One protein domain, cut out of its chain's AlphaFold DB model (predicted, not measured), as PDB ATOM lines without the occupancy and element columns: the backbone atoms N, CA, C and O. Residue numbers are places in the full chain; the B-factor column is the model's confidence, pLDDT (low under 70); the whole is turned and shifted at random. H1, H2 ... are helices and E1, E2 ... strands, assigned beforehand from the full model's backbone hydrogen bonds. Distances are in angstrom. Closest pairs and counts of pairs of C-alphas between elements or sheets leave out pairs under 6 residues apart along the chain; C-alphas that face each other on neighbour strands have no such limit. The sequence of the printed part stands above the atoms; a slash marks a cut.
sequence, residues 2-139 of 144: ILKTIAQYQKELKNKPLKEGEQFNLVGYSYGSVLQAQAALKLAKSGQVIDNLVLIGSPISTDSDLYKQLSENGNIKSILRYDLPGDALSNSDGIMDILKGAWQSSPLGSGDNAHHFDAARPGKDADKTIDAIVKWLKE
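This is residues 2 to 139 of the 144 residues of an uncharacterized protein of Pedobacter sp. HMF7056 (UniProt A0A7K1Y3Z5). A small wall of three parallel strands, E1 to E3 in that order, has H2 packed over one face; H1 and H3 each touch H2, and H5 only grazes the sheet. H4 and the long links around it form one end of the domain, while residues 14 to 21 stick out at the other. Look for 138 printed residues with five named helices and three named strands, which follow along the chain as H1 E1 H2 E2 H3 E3 H4 H5; the class is mostly helix, and the whole is compact, with a radius of gyration of the C-alphas of 16.0 A and spans of 47 by 34 by 27 A.

Find C-alpha 2 at (37.529, 21.677, 33.220); from there H1 runs 19.8 A to residue 15. Next come E1, residues 25 to 29; H2, residues 31 to 45, 21.6 A; E2, residues 52 to 56; H3, residues 65 to 71; E3, residues 79 to 82; and H4, residues 95 to 104. H5, residues 124 to 139, runs 22.3 A to C-alpha 139 at (17.440, 0.006, 34.966).

In the sheet, find N 28 and O 54 at 3.0 A between E1 and E2, and N 80 and O 53 at 2.8 A between E2 and E3. E1, H2, E2 and E2, H3, E3 are strand-helix-strand units, parallel neighbours joined through a helix, with right-handed crossovers. H2 and the sheet make two layers, at a height of 8.7 A. H1 touches H2 with residues 2 to 6 alone, closest at C-alphas 6 and 39, 6.2 A. H2 touches H3 with residues 37 to 41 alone, closest at C-alphas 41 and 70, 5.9 A. H5 grazes the sheet with residues 133 to 137. H4 and H5 are apart. Every O i to N i+4 pair in the five helices is within hydrogen-bond range.

The farthest C-alphas, of Glu 20 and Leu 108, are 50.7 A apart. The printed part has no cut; the links E3 to H4 and H4 to H5 are long. No printed residue is under 70 in pLDDT.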
ATOM      1  N   ILE A   2      38.282  22.463  34.226       82.31
ATOM      2  CA  ILE A   2      37.529  21.677  33.220       82.31
ATOM      3  C   ILE A   2      38.327  21.355  31.943       82.31
ATOM      4  O   ILE A   2      38.298  20.228  31.468       82.31
ATOM      5  N   LEU A   3      39.098  22.307  31.400       86.31
ATOM      6  CA  LEU A   3      39.911  22.060  30.196       86.31
ATOM      7  C   LEU A   3      40.944  20.940  30.379       86.31
ATOM      8  O   LEU A   3      41.174  20.174  29.449       86.31
ATOM      9  N   LYS A   4      41.546  20.838  31.573       88.50
ATOM     10  CA  LYS A   4      42.502  19.768  31.887       88.50
ATOM     11  C   LYS A   4      41.786  18.422  31.985       88.50
ATOM     12  O   LYS A   4      42.274  17.453  31.423       88.50
ATOM     13  N   THR A   5      40.614  18.390  32.624       86.38
ATOM     14  CA  THR A   5      39.763  17.194  32.718       86.38
ATOM     15  C   THR A   5      39.348  16.686  31.338       86.38
ATOM     16  O   THR A   5      39.524  15.512  31.037       86.38
ATOM     17  N   ILE A   6      38.891  17.575  30.452       91.44
ATOM     18  CA  ILE A   6      38.523  17.221  29.072       91.44
ATOM     19  C   ILE A   6      39.727  16.665  28.309       91.44
ATOM     20  O   ILE A   6      39.614  15.624  27.668       91.44
ATOM     21  N   ALA A   7      40.883  17.331  28.400       91.25
ATOM     22  CA  ALA A   7      42.101  16.862  27.748       91.25
ATOM     23  C   ALA A   7      42.535  15.484  28.273       91.25
ATOM     24  O   ALA A   7      43.015  14.653  27.502       91.25
ATOM     25  N   GLN A   8      42.341  15.225  29.568       92.06
ATOM     26  CA  GLN A   8      42.593  13.920  30.162       92.06
ATOM     27  C   GLN A   8      41.630  12.859  29.619       92.06
ATOM     28  O   GLN A   8      42.111  11.832  29.151       92.06
ATOM     29  N   TYR A   9      40.319  13.117  29.584       92.44
ATOM     30  CA  TYR A   9      39.345  12.180  29.012       92.44
ATOM     31  C   TYR A   9      39.650  11.857  27.548       92.44
ATOM     32  O   TYR A   9      39.705  10.693  27.168       92.44
ATOM     33  N   GLN A  10      39.943  12.872  26.733       92.62
ATOM     34  CA  GLN A  10      40.322  12.673  25.332       92.62
ATOM     35  C   GLN A  10      41.607  11.850  25.196       92.62
ATOM     36  O   GLN A  10      41.699  10.973  24.339       92.62
ATOM     37  N   LYS A  11      42.610  12.108  26.045       94.31
ATOM     38  CA  LYS A  11      43.855  11.334  26.064       94.31
ATOM     39  C   LYS A  11      43.602   9.881  26.460       94.31
ATOM     40  O   LYS A  11      44.175   8.986  25.844       94.31
ATOM     41  N   GLU A  12      42.777   9.640  27.471       92.88
ATOM     42  CA  GLU A  12      42.442   8.294  27.936       92.88
ATOM     43  C   GLU A  12      41.671   7.518  26.873       92.88
ATOM     44  O   GLU A  12      42.108   6.430  26.518       92.88
ATOM     45  N   LEU A  13      40.638   8.111  26.275       92.00
ATOM     46  CA  LEU A  13      39.867   7.499  25.188       92.00
ATOM     47  C   LEU A  13      40.719   7.231  23.942       92.00
ATOM     48  O   LEU A  13      40.522   6.232  23.258       92.00
ATOM     49  N   LYS A  14      41.713   8.079  23.657       92.62
ATOM     50  CA  LYS A  14      42.671   7.832  22.571       92.62
ATOM     51  C   LYS A  14      43.619   6.673  22.887       92.62
ATOM     52  O   LYS A  14      43.938   5.884  22.004       92.62
ATOM     53  N   ASN A  15      44.107   6.596  24.123       95.25
ATOM     54  CA  ASN A  15      45.078   5.583  24.541       95.25
ATOM     55  C   ASN A  15      44.427   4.224  24.835       95.25
ATOM     56  O   ASN A  15      45.087   3.191  24.744       95.25
ATOM     57  N   LYS A  16      43.160   4.241  25.242       93.38
ATOM     58  CA  LYS A  16      42.336   3.097  25.622       93.38
ATOM     59  C   LYS A  16      40.937   3.322  25.038       93.38
ATOM     60  O   LYS A  16      40.041   3.747  25.767       93.38
ATOM     61  N   PRO A  17      40.765   3.115  23.722       92.31
ATOM     62  CA  PRO A  17      39.454   3.237  23.106       92.31
ATOM     63  C   PRO A  17      38.490   2.242  23.745       92.31
ATOM     64  O   PRO A  17      38.893   1.139  24.125       92.31
ATOM     65  N   LEU A  18      37.226   2.647  23.844       92.56
ATOM     66  CA  LEU A  18      36.165   1.765  24.307       92.56
ATOM     67  C   LEU A  18      36.060   0.549  23.392       92.56
ATOM     68  O   LEU A  18      36.108   0.668  22.164       92.56
ATOM     69  N   LYS A  19      35.910  -0.623  24.001       93.38
ATOM     70  CA  LYS A  19      35.617  -1.862  23.285       93.38
ATOM     71  C   LYS A  19      34.146  -1.903  22.894       93.38
ATOM     72  O   LYS A  19      33.310  -1.185  23.440       93.38
ATOM     73  N   GLU A  20      33.822  -2.792  21.963       89.94
ATOM     74  CA  GLU A  20      32.432  -3.066  21.615       89.94
ATOM     75  C   GLU A  20      31.625  -3.436  22.870       89.94
ATOM     76  O   GLU A  20      32.007  -4.320  23.637       89.94
ATOM     77  N   GLY A  21      30.522  -2.720  23.091       90.62
ATOM     78  CA  GLY A  21      29.639  -2.909  24.241       90.62
ATOM     79  C   GLY A  21      29.961  -2.063  25.480       90.62
ATOM     80  O   GLY A  21      29.072  -1.938  26.328       90.62
ATOM     81  N   GLU A  22      31.152  -1.457  25.574       94.75
ATOM     82  CA  GLU A  22      31.513  -0.522  26.653       94.75
ATOM     83  C   GLU A  22      30.849   0.853  26.453       94.75
ATOM     84  O   GLU A  22      30.482   1.226  25.339       94.75
ATOM     85  N   GLN A  23      30.688   1.607  27.546       96.38
ATOM     86  CA  GLN A  23      30.039   2.921  27.551       96.38
ATOM     87  C   GLN A  23      30.965   4.010  28.088       96.38
ATOM     88  O   GLN A  23      31.679   3.808  29.071       96.38
ATOM     89  N   PHE A  24      30.875   5.203  27.505       96.81
ATOM     90  CA  PHE A  24      31.424   6.415  28.090       96.81
ATOM     91  C   PHE A  24      30.339   7.152  28.876       96.81
ATOM     92  O   PHE A  24      29.553   7.922  28.323       96.81
ATOM     93  N   ASN A  25      30.316   6.910  30.185       97.56
ATOM     94  CA  ASN A  25      29.366   7.518  31.108       97.56
ATOM     95  C   ASN A  25      30.045   8.629  31.918       97.56
ATOM     96  O   ASN A  25      31.110   8.418  32.499       97.56
ATOM     97  N   LEU A  26      29.419   9.800  31.991       97.44
ATOM     98  CA  LEU A  26      29.850  10.907  32.843       97.44
ATOM     99  C   LEU A  26      28.843  11.082  33.969       97.44
ATOM    100  O   LEU A  26      27.672  11.329  33.711       97.44
ATOM    101  N   VAL A  27      29.297  10.973  35.215       97.19
ATOM    102  CA  VAL A  27      28.431  11.044  36.400       97.19
ATOM    103  C   VAL A  27      28.871  12.194  37.283       97.19
ATOM    104  O   VAL A  27      30.049  12.300  37.626       97.19
ATOM    105  N   GLY A  28      27.929  13.050  37.670       96.75
ATOM    106  CA  GLY A  28      28.193  14.120  38.618       96.75
ATOM    107  C   GLY A  28      27.079  14.289  39.642       96.75
ATOM    108  O   GLY A  28      25.898  14.148  39.333       96.75
ATOM    109  N   TYR A  29      27.493  14.627  40.860       96.56
ATOM    110  CA  TYR A  29      26.635  14.899  42.008       96.56
ATOM    111  C   TYR A  29      26.716  16.374  42.392       96.56
ATOM    112  O   TYR A  29      27.830  16.905  42.448       96.56
ATOM    113  N   SER A  30      25.589  17.032  42.682       94.62
ATOM    114  CA  SER A  30      25.570  18.434  43.129       94.62
ATOM    115  C   SER A  30      26.378  19.324  42.164       94.62
ATOM    116  O   SER A  30      26.220  19.225  40.947       94.62
ATOM    117  N   TYR A  31      27.314  20.139  42.649       92.56
ATOM    118  CA  TYR A  31      28.226  20.933  41.825       92.56
ATOM    119  C   TYR A  31      29.038  20.094  40.820       92.56
ATOM    120  O   TYR A  31      29.298  20.536  39.698       92.56
ATOM    121  N   GLY A  32      29.386  18.853  41.168       95.12
ATOM    122  CA  GLY A  32      30.039  17.916  40.255       95.12
ATOM    123  C   GLY A  32      29.208  17.628  38.999       95.12
ATOM    124  O   GLY A  32      29.780  17.472  37.923       95.12
ATOM    125  N   SER A  33      27.873  17.642  39.094       96.75
ATOM    126  CA  SER A  33      26.978  17.505  37.931       96.75
ATOM    127  C   SER A  33      27.113  18.675  36.954       96.75
ATOM    128  O   SER A  33      27.122  18.464  35.744       96.75
ATOM    129  N   VAL A  34      27.333  19.896  37.457       95.69
ATOM    130  CA  VAL A  34      27.552  21.091  36.628       95.69
ATOM    131  C   VAL A  34      28.868  20.988  35.867       95.69
ATOM    132  O   VAL A  34      28.923  21.263  34.666       95.69
ATOM    133  N   LEU A  35      29.928  20.539  36.544       95.62
ATOM    134  CA  LEU A  35      31.228  20.323  35.910       95.62
ATOM    135  C   LEU A  35      31.149  19.251  34.817       95.62
ATOM    136  O   LEU A  35      31.683  19.455  33.724       95.62
ATOM    137  N   GLN A  36      30.467  18.135  35.094       97.25
ATOM    138  CA  GLN A  36      30.304  17.052  34.126       97.25
ATOM    139  C   GLN A  36      29.409  17.445  32.955       97.25
ATOM    140  O   GLN A  36      29.752  17.138  31.822       97.25
ATOM    141  N   ALA A  37      28.342  18.209  33.180       97.88
ATOM    142  CA  ALA A  37      27.520  18.780  32.118       97.88
ATOM    143  C   ALA A  37      28.340  19.671  31.167       97.88
ATOM    144  O   ALA A  37      28.305  19.506  29.947       97.88
ATOM    145  N   GLN A  38      29.152  20.583  31.705       97.19
ATOM    146  CA  GLN A  38      30.009  21.442  30.882       97.19
ATOM    147  C   GLN A  38      31.084  20.644  30.125       97.19
ATOM    148  O   GLN A  38      31.367  20.935  28.958       97.19
ATOM    149  N   ALA A  39      31.670  19.627  30.766       97.00
ATOM    150  CA  ALA A  39      32.618  18.726  30.121       97.00
ATOM    151  C   ALA A  39      31.953  17.918  28.999       97.00
ATOM    152  O   ALA A  39      32.481  17.882  27.885       97.00
ATOM    153  N   ALA A  40      30.776  17.349  29.268       98.00
ATOM    154  CA  ALA A  40      29.983  16.571  28.330       98.00
ATOM    155  C   ALA A  40      29.650  17.382  27.082       98.00
ATOM    156  O   ALA A  40      29.953  16.956  25.973       98.00
ATOM    157  N   LEU A  41      29.124  18.599  27.255       98.00
ATOM    158  CA  LEU A  41      28.780  19.465  26.134       98.00
ATOM    159  C   LEU A  41      29.994  19.766  25.248       98.00
ATOM    160  O   LEU A  41      29.896  19.751  24.021       98.00
ATOM    161  N   LYS A  42      31.152  20.040  25.856       96.69
ATOM    162  CA  LYS A  42      32.372  20.351  25.107       96.69
ATOM    163  C   LYS A  42      32.939  19.127  24.379       96.69
ATOM    164  O   LYS A  42      33.367  19.259  23.235       96.69
ATOM    165  N   LEU A  43      32.915  17.957  25.011       96.88
ATOM    166  CA  LEU A  43      33.307  16.689  24.394       96.88
ATOM    167  C   LEU A  43      32.380  16.335  23.227       96.88
ATOM    168  O   LEU A  43      32.857  16.103  22.115       96.88
ATOM    169  N   ALA A  44      31.071  16.411  23.445       97.94
ATOM    170  CA  ALA A  44      30.047  16.132  22.449       97.94
ATOM    171  C   ALA A  44      30.145  17.069  21.237       97.94
ATOM    172  O   ALA A  44      30.110  16.614  20.093       97.94
ATOM    173  N   LYS A  45      30.378  18.372  21.459       96.75
ATOM    174  CA  LYS A  45      30.663  19.344  20.383       96.75
ATOM    175  C   LYS A  45      31.950  19.033  19.603       96.75
ATOM    176  O   LYS A  45      32.071  19.463  18.463       96.75
ATOM    177  N   SER A  46      32.893  18.286  20.184       94.44
ATOM    178  CA  SER A  46      34.113  17.817  19.501       94.44
ATOM    179  C   SER A  46      33.965  16.456  18.806       94.44
ATOM    180  O   SER A  46      34.949  15.927  18.300       94.44
ATOM    181  N   GLY A  47      32.754  15.887  18.778       95.50
ATOM    182  CA  GLY A  47      32.471  14.597  18.143       95.50
ATOM    183  C   GLY A  47      32.569  13.386  19.074       95.50
ATOM    184  O   GLY A  47      32.281  12.274  18.640       95.50
ATOM    185  N   GLN A  48      32.951  13.569  20.342       96.06
ATOM    186  CA  GLN A  48      32.996  12.468  21.303       96.06
ATOM    187  C   GLN A  48      31.577  12.033  21.674       96.06
ATOM    188  O   GLN A  48      30.802  12.838  22.186       96.06
ATOM    189  N   VAL A  49      31.265  10.754  21.475       97.00
ATOM    190  CA  VAL A  49      30.002  10.162  21.926       97.00
ATOM    191  C   VAL A  49      30.057   9.903  23.430       97.00
ATOM    192  O   VAL A  49      31.056   9.387  23.933       97.00
ATOM    193  N   ILE A  50      28.990  10.292  24.123       98.19
ATOM    194  CA  ILE A  50      28.743  10.077  25.548       98.19
ATOM    195  C   ILE A  50      27.450   9.277  25.645       98.19
ATOM    196  O   ILE A  50      26.396   9.751  25.217       98.19
ATOM    197  N   ASP A  51      27.533   8.070  26.190       98.50
ATOM    198  CA  ASP A  51      26.388   7.172  26.304       98.50
ATOM    199  C   ASP A  51      25.391   7.698  27.336       98.50
ATOM    200  O   ASP A  51      24.210   7.851  27.034       98.50
ATOM    201  N   ASN A  52      25.875   8.052  28.529       98.62
ATOM    202  CA  ASN A  52      25.037   8.602  29.588       98.62
ATOM    203  C   ASN A  52      25.719   9.791  30.269       98.62
ATOM    204  O   ASN A  52      26.820   9.666  30.810       98.62
ATOM    205  N   LEU A  53      25.039  10.937  30.299       98.62
ATOM    206  CA  LEU A  53      25.326  12.024  31.228       98.62
ATOM    207  C   LEU A  53      24.381  11.903  32.424       98.62
ATOM    208  O   LEU A  53      23.176  12.085  32.287       98.62
ATOM    209  N   VAL A  54      24.928  11.613  33.598       98.56
ATOM    210  CA  VAL A  54      24.171  11.403  34.829       98.56
ATOM    211  C   VAL A  54      24.283  12.628  35.737       98.56
ATOM    212  O   VAL A  54      25.382  13.032  36.129       98.56
ATOM    213  N   LEU A  55      23.131  13.199  36.080       98.44
ATOM    214  CA  LEU A  55      22.961  14.409  36.876       98.44
ATOM    215  C   LEU A  55      22.227  14.057  38.178       98.44
ATOM    216  O   LEU A  55      21.005  13.936  38.186       98.44
ATOM    217  N   ILE A  56      22.966  13.879  39.274       97.81
ATOM    218  CA  ILE A  56      22.399  13.539  40.590       97.81
ATOM    219  C   ILE A  56      22.381  14.792  41.459       97.81
ATOM    220  O   ILE A  56      23.407  15.467  41.578       97.81
ATOM    221  N   GLY A  57      21.240  15.107  42.074       95.75
ATOM    222  CA  GLY A  57      21.127  16.280  42.943       95.75
ATOM    223  C   GLY A  57      21.493  17.579  42.209       95.75
ATOM    224  O   GLY A  57      22.222  18.411  42.742       95.75
ATOM    225  N   SER A  58      21.177  17.678  40.914       96.44
ATOM    226  CA  SER A  58      21.781  18.689  40.044       96.44
ATOM    227  C   SER A  58      21.030  20.017  40.111       96.44
ATOM    228  O   SER A  58      19.825  20.024  39.841       96.44
ATOM    229  N   PRO A  59      21.729  21.150  40.326       94.81
ATOM    230  CA  PRO A  59      21.113  22.475  40.271       94.81
ATOM    231  C   PRO A  59      20.853  22.968  38.844       94.81
ATOM    232  O   PRO A  59      20.391  24.090  38.654       94.81
ATOM    233  N   ILE A  60      21.171  22.171  37.820       95.19
ATOM    234  CA  ILE A  60      20.828  22.500  36.437       95.19
ATOM    235  C   ILE A  60      19.321  22.296  36.263       95.19
ATOM    236  O   ILE A  60      18.860  21.153  36.274       95.19
ATOM    237  N   SER A  61      18.590  23.395  36.065       95.12
ATOM    238  CA  SER A  61      17.187  23.354  35.642       95.12
ATOM    239  C   SER A  61      17.052  22.765  34.240       95.12
ATOM    240  O   SER A  61      17.852  23.067  33.342       95.12
ATOM    241  N   THR A  62      16.012  21.957  34.049       94.94
ATOM    242  CA  THR A  62      15.587  21.430  32.746       94.94
ATOM    243  C   THR A  62      15.251  22.523  31.731       94.94
ATOM    244  O   THR A  62      15.396  22.292  30.534       94.94
ATOM    245  N   ASP A  63      14.899  23.721  32.196       93.44
ATOM    246  CA  ASP A  63      14.556  24.869  31.350       93.44
ATOM    247  C   ASP A  63      15.768  25.761  31.034       93.44
ATOM    248  O   ASP A  63      15.667  26.745  30.302       93.44
ATOM    249  N   SER A  64      16.949  25.425  31.564       94.12
ATOM    250  CA  SER A  64      18.168  26.193  31.318       94.12
ATOM    251  C   SER A  64      18.722  25.997  29.901       94.12
ATOM    252  O   SER A  64      18.698  24.900  29.335       94.12
ATOM    253  N   ASP A  65      19.372  27.037  29.366       95.88
ATOM    254  CA  ASP A  65      20.096  26.966  28.086       95.88
ATOM    255  C   ASP A  65      21.170  25.870  28.068       95.88
ATOM    256  O   ASP A  65      21.499  25.323  27.011       95.88
ATOM    257  N   LEU A  66      21.757  25.563  29.229       96.31
ATOM    258  CA  LEU A  66      22.727  24.481  29.352       96.31
ATOM    259  C   LEU A  66      22.046  23.126  29.156       96.31
ATOM    260  O   LEU A  66      22.531  22.332  28.352       96.31
ATOM    261  N   TYR A  67      20.934  22.867  29.849       97.69
ATOM    262  CA  TYR A  67      20.194  21.613  29.705       97.69
ATOM    263  C   TYR A  67      19.682  21.427  28.279       97.69
ATOM    264  O   TYR A  67      19.893  20.371  27.681       97.69
ATOM    265  N   LYS A  68      19.131  22.491  27.686       98.12
ATOM    266  CA  LYS A  68      18.711  22.498  26.286       98.12
ATOM    267  C   LYS A  68      19.851  22.098  25.346       98.12
ATOM    268  O   LYS A  68      19.720  21.127  24.605       98.12
ATOM    269  N   GLN A  69      21.010  22.752  25.452       98.38
ATOM    270  CA  GLN A  69      22.188  22.421  24.641       98.38
ATOM    271  C   GLN A  69      22.690  20.986  24.827       98.38
ATOM    272  O   GLN A  69      23.251  20.420  23.891       98.38
ATOM    273  N   LEU A  70      22.552  20.413  26.025       98.50
ATOM    274  CA  LEU A  70      22.893  19.012  26.268       98.50
ATOM    275  C   LEU A  70      21.900  18.089  25.559       98.50
ATOM    276  O   LEU A  70      22.325  17.185  24.848       98.50
ATOM    277  N   SER A  71      20.601  18.346  25.728       98.12
ATOM    278  CA  SER A  71      19.520  17.511  25.187       98.12
ATOM    279  C   SER A  71      19.445  17.522  23.658       98.12
ATOM    280  O   SER A  71      19.099  16.518  23.046       98.12
ATOM    281  N   GLU A  72      19.818  18.638  23.028       98.12
ATOM    282  CA  GLU A  72      19.806  18.799  21.571       98.12
ATOM    283  C   GLU A  72      21.089  18.271  20.902       98.12
ATOM    284  O   GLU A  72      21.173  18.188  19.674       98.12
ATOM    285  N   ASN A  73      22.120  17.911  21.676       98.38
ATOM    286  CA  ASN A  73      23.380  17.434  21.122       98.38
ATOM    287  C   ASN A  73      23.339  15.922  20.866       98.38
ATOM    288  O   ASN A  73      23.486  15.126  21.788       98.38
ATOM    289  N   GLY A  74      23.254  15.517  19.596       98.00
ATOM    290  CA  GLY A  74      23.154  14.106  19.197       98.00
ATOM    291  C   GLY A  74      24.332  13.196  19.586       98.00
ATOM    292  O   GLY A  74      24.234  11.976  19.418       98.00
ATOM    293  N   ASN A  75      25.439  13.741  20.104       98.56
ATOM    294  CA  ASN A  75      26.538  12.951  20.666       98.56
ATOM    295  C   ASN A  75      26.355  12.618  22.155       98.56
ATOM    296  O   ASN A  75      27.077  11.762  22.654       98.56
ATOM    297  N   ILE A  76      25.389  13.226  22.848       98.75
ATOM    298  CA  ILE A  76      24.941  12.818  24.185       98.75
ATOM    299  C   ILE A  76      23.710  11.936  23.986       98.75
ATOM    300  O   ILE A  76      22.660  12.415  23.570       98.75
ATOM    301  N   LYS A  77      23.852  10.627  24.209       98.38
ATOM    302  CA  LYS A  77      22.793   9.658  23.884       98.38
ATOM    303  C   LYS A  77      21.681   9.635  24.923       98.38
ATOM    304  O   LYS A  77      20.528   9.424  24.561       98.38
ATOM    305  N   SER A  78      22.025   9.875  26.183       98.31
ATOM    306  CA  SER A  78      21.076   9.919  27.289       98.31
ATOM    307  C   SER A  78      21.496  10.944  28.339       98.31
ATOM    308  O   SER A  78      22.684  11.086  28.649       98.31
ATOM    309  N   ILE A  79      20.510  11.642  28.903       98.50
ATOM    310  CA  ILE A  79      20.663  12.475  30.097       98.50
ATOM    311  C   ILE A  79      19.808  11.840  31.190       98.50
ATOM    312  O   ILE A  79      18.581  11.855  31.115       98.50
ATOM    313  N   LEU A  80      20.461  11.273  32.201       98.44
ATOM    314  CA  LEU A  80      19.812  10.605  33.323       98.44
ATOM    315  C   LEU A  80      19.843  11.529  34.534       98.44
ATOM    316  O   LEU A  80      20.906  11.798  35.092       98.44
ATOM    317  N   ARG A  81      18.679  12.029  34.942       97.69
ATOM    318  CA  ARG A  81      18.548  12.989  36.040       97.69
ATOM    319  C   ARG A  81      17.886  12.321  37.238       97.69
ATOM    320  O   ARG A  81      16.789  11.789  37.107       97.69
ATOM    321  N   TYR A  82      18.564  12.344  38.383       97.25
ATOM    322  CA  TYR A  82      18.043  11.830  39.646       97.25
ATOM    323  C   TYR A  82      18.021  12.955  40.679       97.25
ATOM    324  O   TYR A  82      19.065  13.347  41.211       97.25
ATOM    325  N   ASP A  83      16.827  13.465  40.965       95.69
ATOM    326  CA  ASP A  83      16.615  14.468  42.005       95.69
ATOM    327  C   ASP A  83      16.374  13.779  43.344       95.69
ATOM    328  O   ASP A  83      15.557  12.860  43.453       95.69
ATOM    329  N   LEU A  84      17.097  14.216  44.374       93.12
ATOM    330  CA  LEU A  84      16.923  13.678  45.717       93.12
ATOM    331  C   LEU A  84      15.579  14.169  46.287       93.12
ATOM    332  O   LEU A  84      15.309  15.372  46.262       93.12
ATOM    333  N   PRO A  85      14.716  13.280  46.811       91.31
ATOM    334  CA  PRO A  85      13.456  13.701  47.411       91.31
ATOM    335  C   PRO A  85      13.675  14.730  48.529       91.31
ATOM    336  O   PRO A  85      14.415  14.478  49.472       91.31
ATOM    337  N   GLY A  86      13.019  15.891  48.431       90.12
ATOM    338  CA  GLY A  86      13.129  16.969  49.425       90.12
ATOM    339  C   GLY A  86      14.336  17.903  49.254       90.12
ATOM    340  O   GLY A  86      14.487  18.845  50.039       90.12
ATOM    341  N   ASP A  87      15.171  17.680  48.239       91.19
ATOM    342  CA  ASP A  87      16.280  18.561  47.887       91.19
ATOM    343  C   ASP A  87      15.786  19.811  47.144       91.19
ATOM    344  O   ASP A  87      15.353  19.734  45.996       91.19
ATOM    345  N   ALA A  88      15.882  20.976  47.788       88.19
ATOM    346  CA  ALA A  88      15.480  22.246  47.187       88.19
ATOM    347  C   ALA A  88      16.541  22.863  46.251       88.19
ATOM    348  O   ALA A  88      16.258  23.880  45.621       88.19
ATOM    349  N   LEU A  89      17.747  22.287  46.161       89.12
ATOM    350  CA  LEU A  89      18.776  22.683  45.190       89.12
ATOM    351  C   LEU A  89      18.669  21.925  43.867       89.12
ATOM    352  O   LEU A  89      19.277  22.339  42.884       89.12
ATOM    353  N   SER A  90      17.943  20.810  43.828       90.81
ATOM    354  CA  SER A  90      17.725  20.061  42.595       90.81
ATOM    355  C   SER A  90      16.725  20.778  41.685       90.81
ATOM    356  O   SER A  90      15.692  21.256  42.139       90.81
ATOM    357  N   ASN A  91      17.026  20.822  40.387       90.75
ATOM    358  CA  ASN A  91      16.183  21.396  39.326       90.75
ATOM    359  C   ASN A  91      15.764  22.850  39.554       90.75
ATOM    360  O   ASN A  91      14.651  23.232  39.217       90.75
ATOM    361  N   SER A  92      16.618  23.660  40.173       85.69
ATOM    362  CA  SER A  92      16.242  25.022  40.546       85.69
ATOM    363  C   SER A  92      16.016  25.912  39.318       85.69
ATOM    364  O   SER A  92      16.968  26.232  38.602       85.69
ATOM    365  N   ASP A  93      14.780  26.375  39.114       78.12
ATOM    366  CA  ASP A  93      14.355  27.158  37.938       78.12
ATOM    367  C   ASP A  93      14.758  28.638  38.006       78.12
ATOM    368  O   ASP A  93      14.545  29.421  37.078       78.12
ATOM    369  N   GLY A  94      15.398  29.052  39.100       79.06
ATOM    370  CA  GLY A  94      15.913  30.401  39.229       79.06
ATOM    371  C   GLY A  94      16.700  30.647  40.502       79.06
ATOM    372  O   GLY A  94      16.861  29.789  41.371       79.06
ATOM    373  N   ILE A  95      17.183  31.884  40.628       82.44
ATOM    374  CA  ILE A  95      18.045  32.284  41.741       82.44
ATOM    375  C   ILE A  95      17.360  32.143  43.104       82.44
ATOM    376  O   ILE A  95      18.033  31.866  44.090       82.44
ATOM    377  N   MET A  96      16.032  32.282  43.169       81.12
ATOM    378  CA  MET A  96      15.284  32.139  44.421       81.12
ATOM    379  C   MET A  96      15.275  30.696  44.931       81.12
ATOM    380  O   MET A  96      15.445  30.487  46.130       81.12
ATOM    381  N   ASP A  97      15.160  29.710  44.041       84.06
ATOM    382  CA  ASP A  97      15.230  28.294  44.416       84.06
ATOM    383  C   ASP A  97      16.648  27.909  44.833       84.06
ATOM    384  O   ASP A  97      16.834  27.267  45.865       84.06
ATOM    385  N   ILE A  98      17.658  28.419  44.120       84.56
ATOM    386  CA  ILE A  98      19.063  28.253  44.510       84.56
ATOM    387  C   ILE A  98      19.305  28.843  45.905       84.56
ATOM    388  O   ILE A  98      19.932  28.199  46.742       84.56
ATOM    389  N   LEU A  99      18.796  30.047  46.193       86.19
ATOM    390  CA  LEU A  99      18.927  30.674  47.512       86.19
ATOM    391  C   LEU A  99      18.188  29.888  48.599       86.19
ATOM    392  O   LEU A  99      18.720  29.721  49.695       86.19
ATOM    393  N   LYS A 100      16.992  29.373  48.303       87.81
ATOM    394  CA  LYS A 100      16.219  28.532  49.222       87.81
ATOM    395  C   LYS A 100      16.956  27.236  49.544       87.81
ATOM    396  O   LYS A 100      17.069  26.875  50.713       87.81
ATOM    397  N   GLY A 101      17.481  26.556  48.532       86.75
ATOM    398  CA  GLY A 101      18.262  25.340  48.708       86.75
ATOM    399  C   GLY A 101      19.607  25.588  49.400       86.75
ATOM    400  O   GLY A 101      20.018  24.808  50.261       86.75
ATOM    401  N   ALA A 102      20.261  26.717  49.117       87.31
ATOM    402  CA  ALA A 102      21.474  27.136  49.814       87.31
ATOM    403  C   ALA A 102      21.189  27.430  51.294       87.31
ATOM    404  O   ALA A 102      21.962  27.027  52.158       87.31
ATOM    405  N   TRP A 103      20.057  28.072  51.599       90.06
ATOM    406  CA  TRP A 103      19.610  28.286  52.972       90.06
ATOM    407  C   TRP A 103      19.279  26.963  53.672       90.06
ATOM    408  O   TRP A 103      19.761  26.741  54.784       90.06
ATOM    409  N   GLN A 104      18.547  26.052  53.013       90.69
ATOM    410  CA  GLN A 104      18.259  24.704  53.523       90.69
ATOM    411  C   GLN A 104      19.551  23.954  53.874       90.69
ATOM    412  O   GLN A 104      19.618  23.312  54.919       90.69
ATOM    413  N   SER A 105      20.582  24.085  53.040       88.81
ATOM    414  CA  SER A 105      21.889  23.436  53.213       88.81
ATOM    415  C   SER A 105      22.840  24.195  54.148       88.81
ATOM    416  O   SER A 105      23.946  23.734  54.418       88.81
ATOM    417  N   SER A 106      22.447  25.371  54.645       87.81
ATOM    418  CA  SER A 106      23.268  26.190  55.542       87.81
ATOM    419  C   SER A 106      23.138  25.745  57.006       87.81
ATOM    420  O   SER A 106      22.126  25.140  57.366       87.81
ATOM    421  N   PRO A 107      24.078  26.125  57.898       86.81
ATOM    422  CA  PRO A 107      23.956  25.876  59.340       86.81
ATOM    423  C   PRO A 107      22.719  26.507  60.001       86.81
ATOM    424  O   PRO A 107      22.351  26.106  61.099       86.81
ATOM    425  N   LEU A 108      22.094  27.505  59.360       87.62
ATOM    426  CA  LEU A 108      20.845  28.125  59.823       87.62
ATOM    427  C   LEU A 108      19.594  27.346  59.379       87.62
ATOM    428  O   LEU A 108      18.510  27.591  59.902       87.62
ATOM    429  N   GLY A 109      19.743  26.448  58.400       90.69
ATOM    430  CA  GLY A 109      18.722  25.516  57.940       90.69
ATOM    431  C   GLY A 109      18.955  24.120  58.517       90.69
ATOM    432  O   GLY A 109      19.044  23.932  59.726       90.69
ATOM    433  N   SER A 110      19.037  23.120  57.642       90.06
ATOM    434  CA  SER A 110      19.310  21.722  58.000       90.06
ATOM    435  C   SER A 110      20.803  21.370  57.988       90.06
ATOM    436  O   SER A 110      21.160  20.280  58.431       90.06
ATOM    437  N   GLY A 111      21.678  22.266  57.512       89.19
ATOM    438  CA  GLY A 111      23.120  22.029  57.409       89.19
ATOM    439  C   GLY A 111      23.432  20.722  56.680       89.19
ATOM    440  O   GLY A 111      22.823  20.409  55.657       89.19
ATOM    441  N   ASP A 112      24.310  19.912  57.267       86.56
ATOM    442  CA  ASP A 112      24.695  18.598  56.734       86.56
ATOM    443  C   ASP A 112      23.520  17.599  56.663       86.56
ATOM    444  O   ASP A 112      23.564  16.626  55.908       86.56
ATOM    445  N   ASN A 113      22.431  17.841  57.405       88.62
ATOM    446  CA  ASN A 113      21.220  17.016  57.361       88.62
ATOM    447  C   ASN A 113      20.269  17.392  56.212       88.62
ATOM    448  O   ASN A 113      19.209  16.783  56.087       88.62
ATOM    449  N   ALA A 114      20.603  18.383  55.378       91.25
ATOM    450  CA  ALA A 114      19.795  18.714  54.209       91.25
ATOM    451  C   ALA A 114      19.709  17.529  53.231       91.25
ATOM    452  O   ALA A 114      20.690  16.812  53.017       91.25
ATOM    453  N   HIS A 115      18.548  17.373  52.588       92.81
ATOM    454  CA  HIS A 115      18.295  16.295  51.625       92.81
ATOM    455  C   HIS A 115      19.263  16.297  50.440       92.81
ATOM    456  O   HIS A 115      19.589  15.246  49.896       92.81
ATOM    457  N   HIS A 116      19.814  17.466  50.102       93.44
ATOM    458  CA  HIS A 116      20.860  17.616  49.096       93.44
ATOM    459  C   HIS A 116      22.130  16.800  49.378       93.44
ATOM    460  O   HIS A 116      22.949  16.623  48.481       93.44
ATOM    461  N   PHE A 117      22.333  16.316  50.606       93.31
ATOM    462  CA  PHE A 117      23.491  15.510  51.001       93.31
ATOM    463  C   PHE A 117      23.136  14.047  51.299       93.31
ATOM    464  O   PHE A 117      24.005  13.291  51.735       93.31
ATOM    465  N   ASP A 118      21.895  13.617  51.042       93.75
ATOM    466  CA  ASP A 118      21.411  12.276  51.402       93.75
ATOM    467  C   ASP A 118      22.254  11.146  50.787       93.75
ATOM    468  O   ASP A 118      22.427  10.112  51.426       93.75
ATOM    469  N   ALA A 119      22.851  11.356  49.607       92.88
ATOM    470  CA  ALA A 119      23.740  10.387  48.953       92.88
ATOM    471  C   ALA A 119      25.246  10.678  49.144       92.88
ATOM    472  O   ALA A 119      26.079  10.082  48.464       92.88
ATOM    473  N   ALA A 120      25.607  11.607  50.036       91.75
ATOM    474  CA  ALA A 120      26.994  11.998  50.317       91.75
ATOM    475  C   ALA A 120      27.392  11.843  51.796       91.75
ATOM    476  O   ALA A 120      28.582  11.850  52.118       91.75
ATOM    477  N   ARG A 121      26.416  11.709  52.704       90.94
ATOM    478  CA  ARG A 121      26.670  11.458  54.128       90.94
ATOM    479  C   ARG A 121      27.256  10.058  54.365       90.94
ATOM    480  O   ARG A 121      27.002   9.145  53.587       90.94
ATOM    481  N   PRO A 122      28.001   9.843  55.461       91.12
ATOM    482  CA  PRO A 122      28.362   8.496  55.884       91.12
ATOM    483  C   PRO A 122      27.159   7.757  56.493       91.12
ATOM    484  O   PRO A 122      26.332   8.356  57.184       91.12
ATOM    485  N   GLY A 123      27.117   6.433  56.328       94.00
ATOM    486  CA  GLY A 123      26.223   5.541  57.069       94.00
ATOM    487  C   GLY A 123      25.147   4.860  56.226       94.00
ATOM    488  O   GLY A 123      24.928   5.174  55.060       94.00
ATOM    489  N   LYS A 124      24.433   3.926  56.866       94.62
ATOM    490  CA  LYS A 124      23.543   2.962  56.194       94.62
ATOM    491  C   LYS A 124      22.425   3.594  55.366       94.62
ATOM    492  O   LYS A 124      21.958   2.973  54.419       94.62
ATOM    493  N   ASP A 125      21.949   4.776  55.741       92.50
ATOM    494  CA  ASP A 125      20.862   5.429  55.007       92.50
ATOM    495  C   ASP A 125      21.362   6.087  53.717       92.50
ATOM    496  O   ASP A 125      20.677   6.019  52.693       92.50
ATOM    497  N   ALA A 126      22.587   6.620  53.723       93.44
ATOM    498  CA  ALA A 126      23.245   7.065  52.501       93.44
ATOM    499  C   ALA A 126      23.598   5.873  51.606       93.44
ATOM    500  O   ALA A 126      23.320   5.925  50.413       93.44
ATOM    501  N   ASP A 127      24.086   4.767  52.181       95.25
ATOM    502  CA  ASP A 127      24.369   3.535  51.429       95.25
ATOM    503  C   ASP A 127      23.114   3.022  50.706       95.25
ATOM    504  O   ASP A 127      23.145   2.781  49.502       95.25
ATOM    505  N   LYS A 128      21.968   2.951  51.400       95.88
ATOM    506  CA  LYS A 128      20.677   2.587  50.786       95.88
ATOM    507  C   LYS A 128      20.264   3.550  49.674       95.88
ATOM    508  O   LYS A 128      19.694   3.121  48.674       95.88
ATOM    509  N   THR A 129      20.508   4.846  49.863       95.06
ATOM    510  CA  THR A 129      20.189   5.870  48.861       95.06
ATOM    511  C   THR A 129      21.062   5.692  47.621       95.06
ATOM    512  O   THR A 129      20.547   5.675  46.506       95.06
ATOM    513  N   ILE A 130      22.366   5.475  47.804       96.12
ATOM    514  CA  ILE A 130      23.312   5.179  46.725       96.12
ATOM    515  C   ILE A 130      22.917   3.882  46.012       96.12
ATOM    516  O   ILE A 130      22.862   3.869  44.785       96.12
ATOM    517  N   ASP A 131      22.565   2.822  46.742       96.62
ATOM    518  CA  ASP A 131      22.112   1.552  46.165       96.62
ATOM    519  C   ASP A 131      20.846   1.730  45.317       96.62
ATOM    520  O   ASP A 131      20.752   1.182  44.214       96.62
ATOM    521  N   ALA A 132      19.885   2.526  45.795       96.69
ATOM    522  CA  ALA A 132      18.676   2.853  45.045       96.69
ATOM    523  C   ALA A 132      19.002   3.622  43.755       96.69
ATOM    524  O   ALA A 132      18.493   3.267  42.690       96.69
ATOM    525  N   ILE A 133      19.899   4.613  43.824       96.94
ATOM    526  CA  ILE A 133      20.365   5.369  42.654       96.94
ATOM    527  C   ILE A 133      21.081   4.440  41.668       96.94
ATOM    528  O   ILE A 133      20.766   4.446  40.484       96.94
ATOM    529  N   VAL A 134      22.012   3.601  42.129       96.62
ATOM    530  CA  VAL A 134      22.759   2.662  41.275       96.62
ATOM    531  C   VAL A 134      21.822   1.662  40.605       96.62
ATOM    532  O   VAL A 134      21.979   1.375  39.417       96.62
ATOM    533  N   LYS A 135      20.835   1.136  41.338       97.50
ATOM    534  CA  LYS A 135      19.810   0.258  40.771       97.50
ATOM    535  C   LYS A 135      19.020   0.980  39.680       97.50
ATOM    536  O   LYS A 135      18.917   0.455  38.575       97.50
ATOM    537  N   TRP A 136      18.548   2.193  39.961       97.75
ATOM    538  CA  TRP A 136      17.828   3.013  38.989       97.75
ATOM    539  C   TRP A 136      18.681   3.309  37.745       97.75
ATOM    540  O   TRP A 136      18.200   3.169  36.625       97.75
ATOM    541  N   LEU A 137      19.970   3.630  37.900       97.69
ATOM    542  CA  LEU A 137      20.878   3.868  36.771       97.69
ATOM    543  C   LEU A 137      21.023   2.636  35.872       97.69
ATOM    544  O   LEU A 137      20.991   2.765  34.648       97.69
ATOM    545  N   LYS A 138      21.136   1.442  36.462       97.25
ATOM    546  CA  LYS A 138      21.200   0.180  35.710       97.25
ATOM    547  C   LYS A 138      19.906  -0.101  34.955       97.25
ATOM    548  O   LYS A 138      19.951  -0.480  33.788       97.25
ATOM    549  N   GLU A 139      18.762   0.127  35.596       97.44
ATOM    550  CA  GLU A 139      17.440   0.006  34.966       97.44
ATOM    551  C   GLU A 139      17.262   0.995  33.800       97.44
ATOM    552  O   GLU A 139      16.549   0.694  32.847       97.44
TER     553      GLU A 139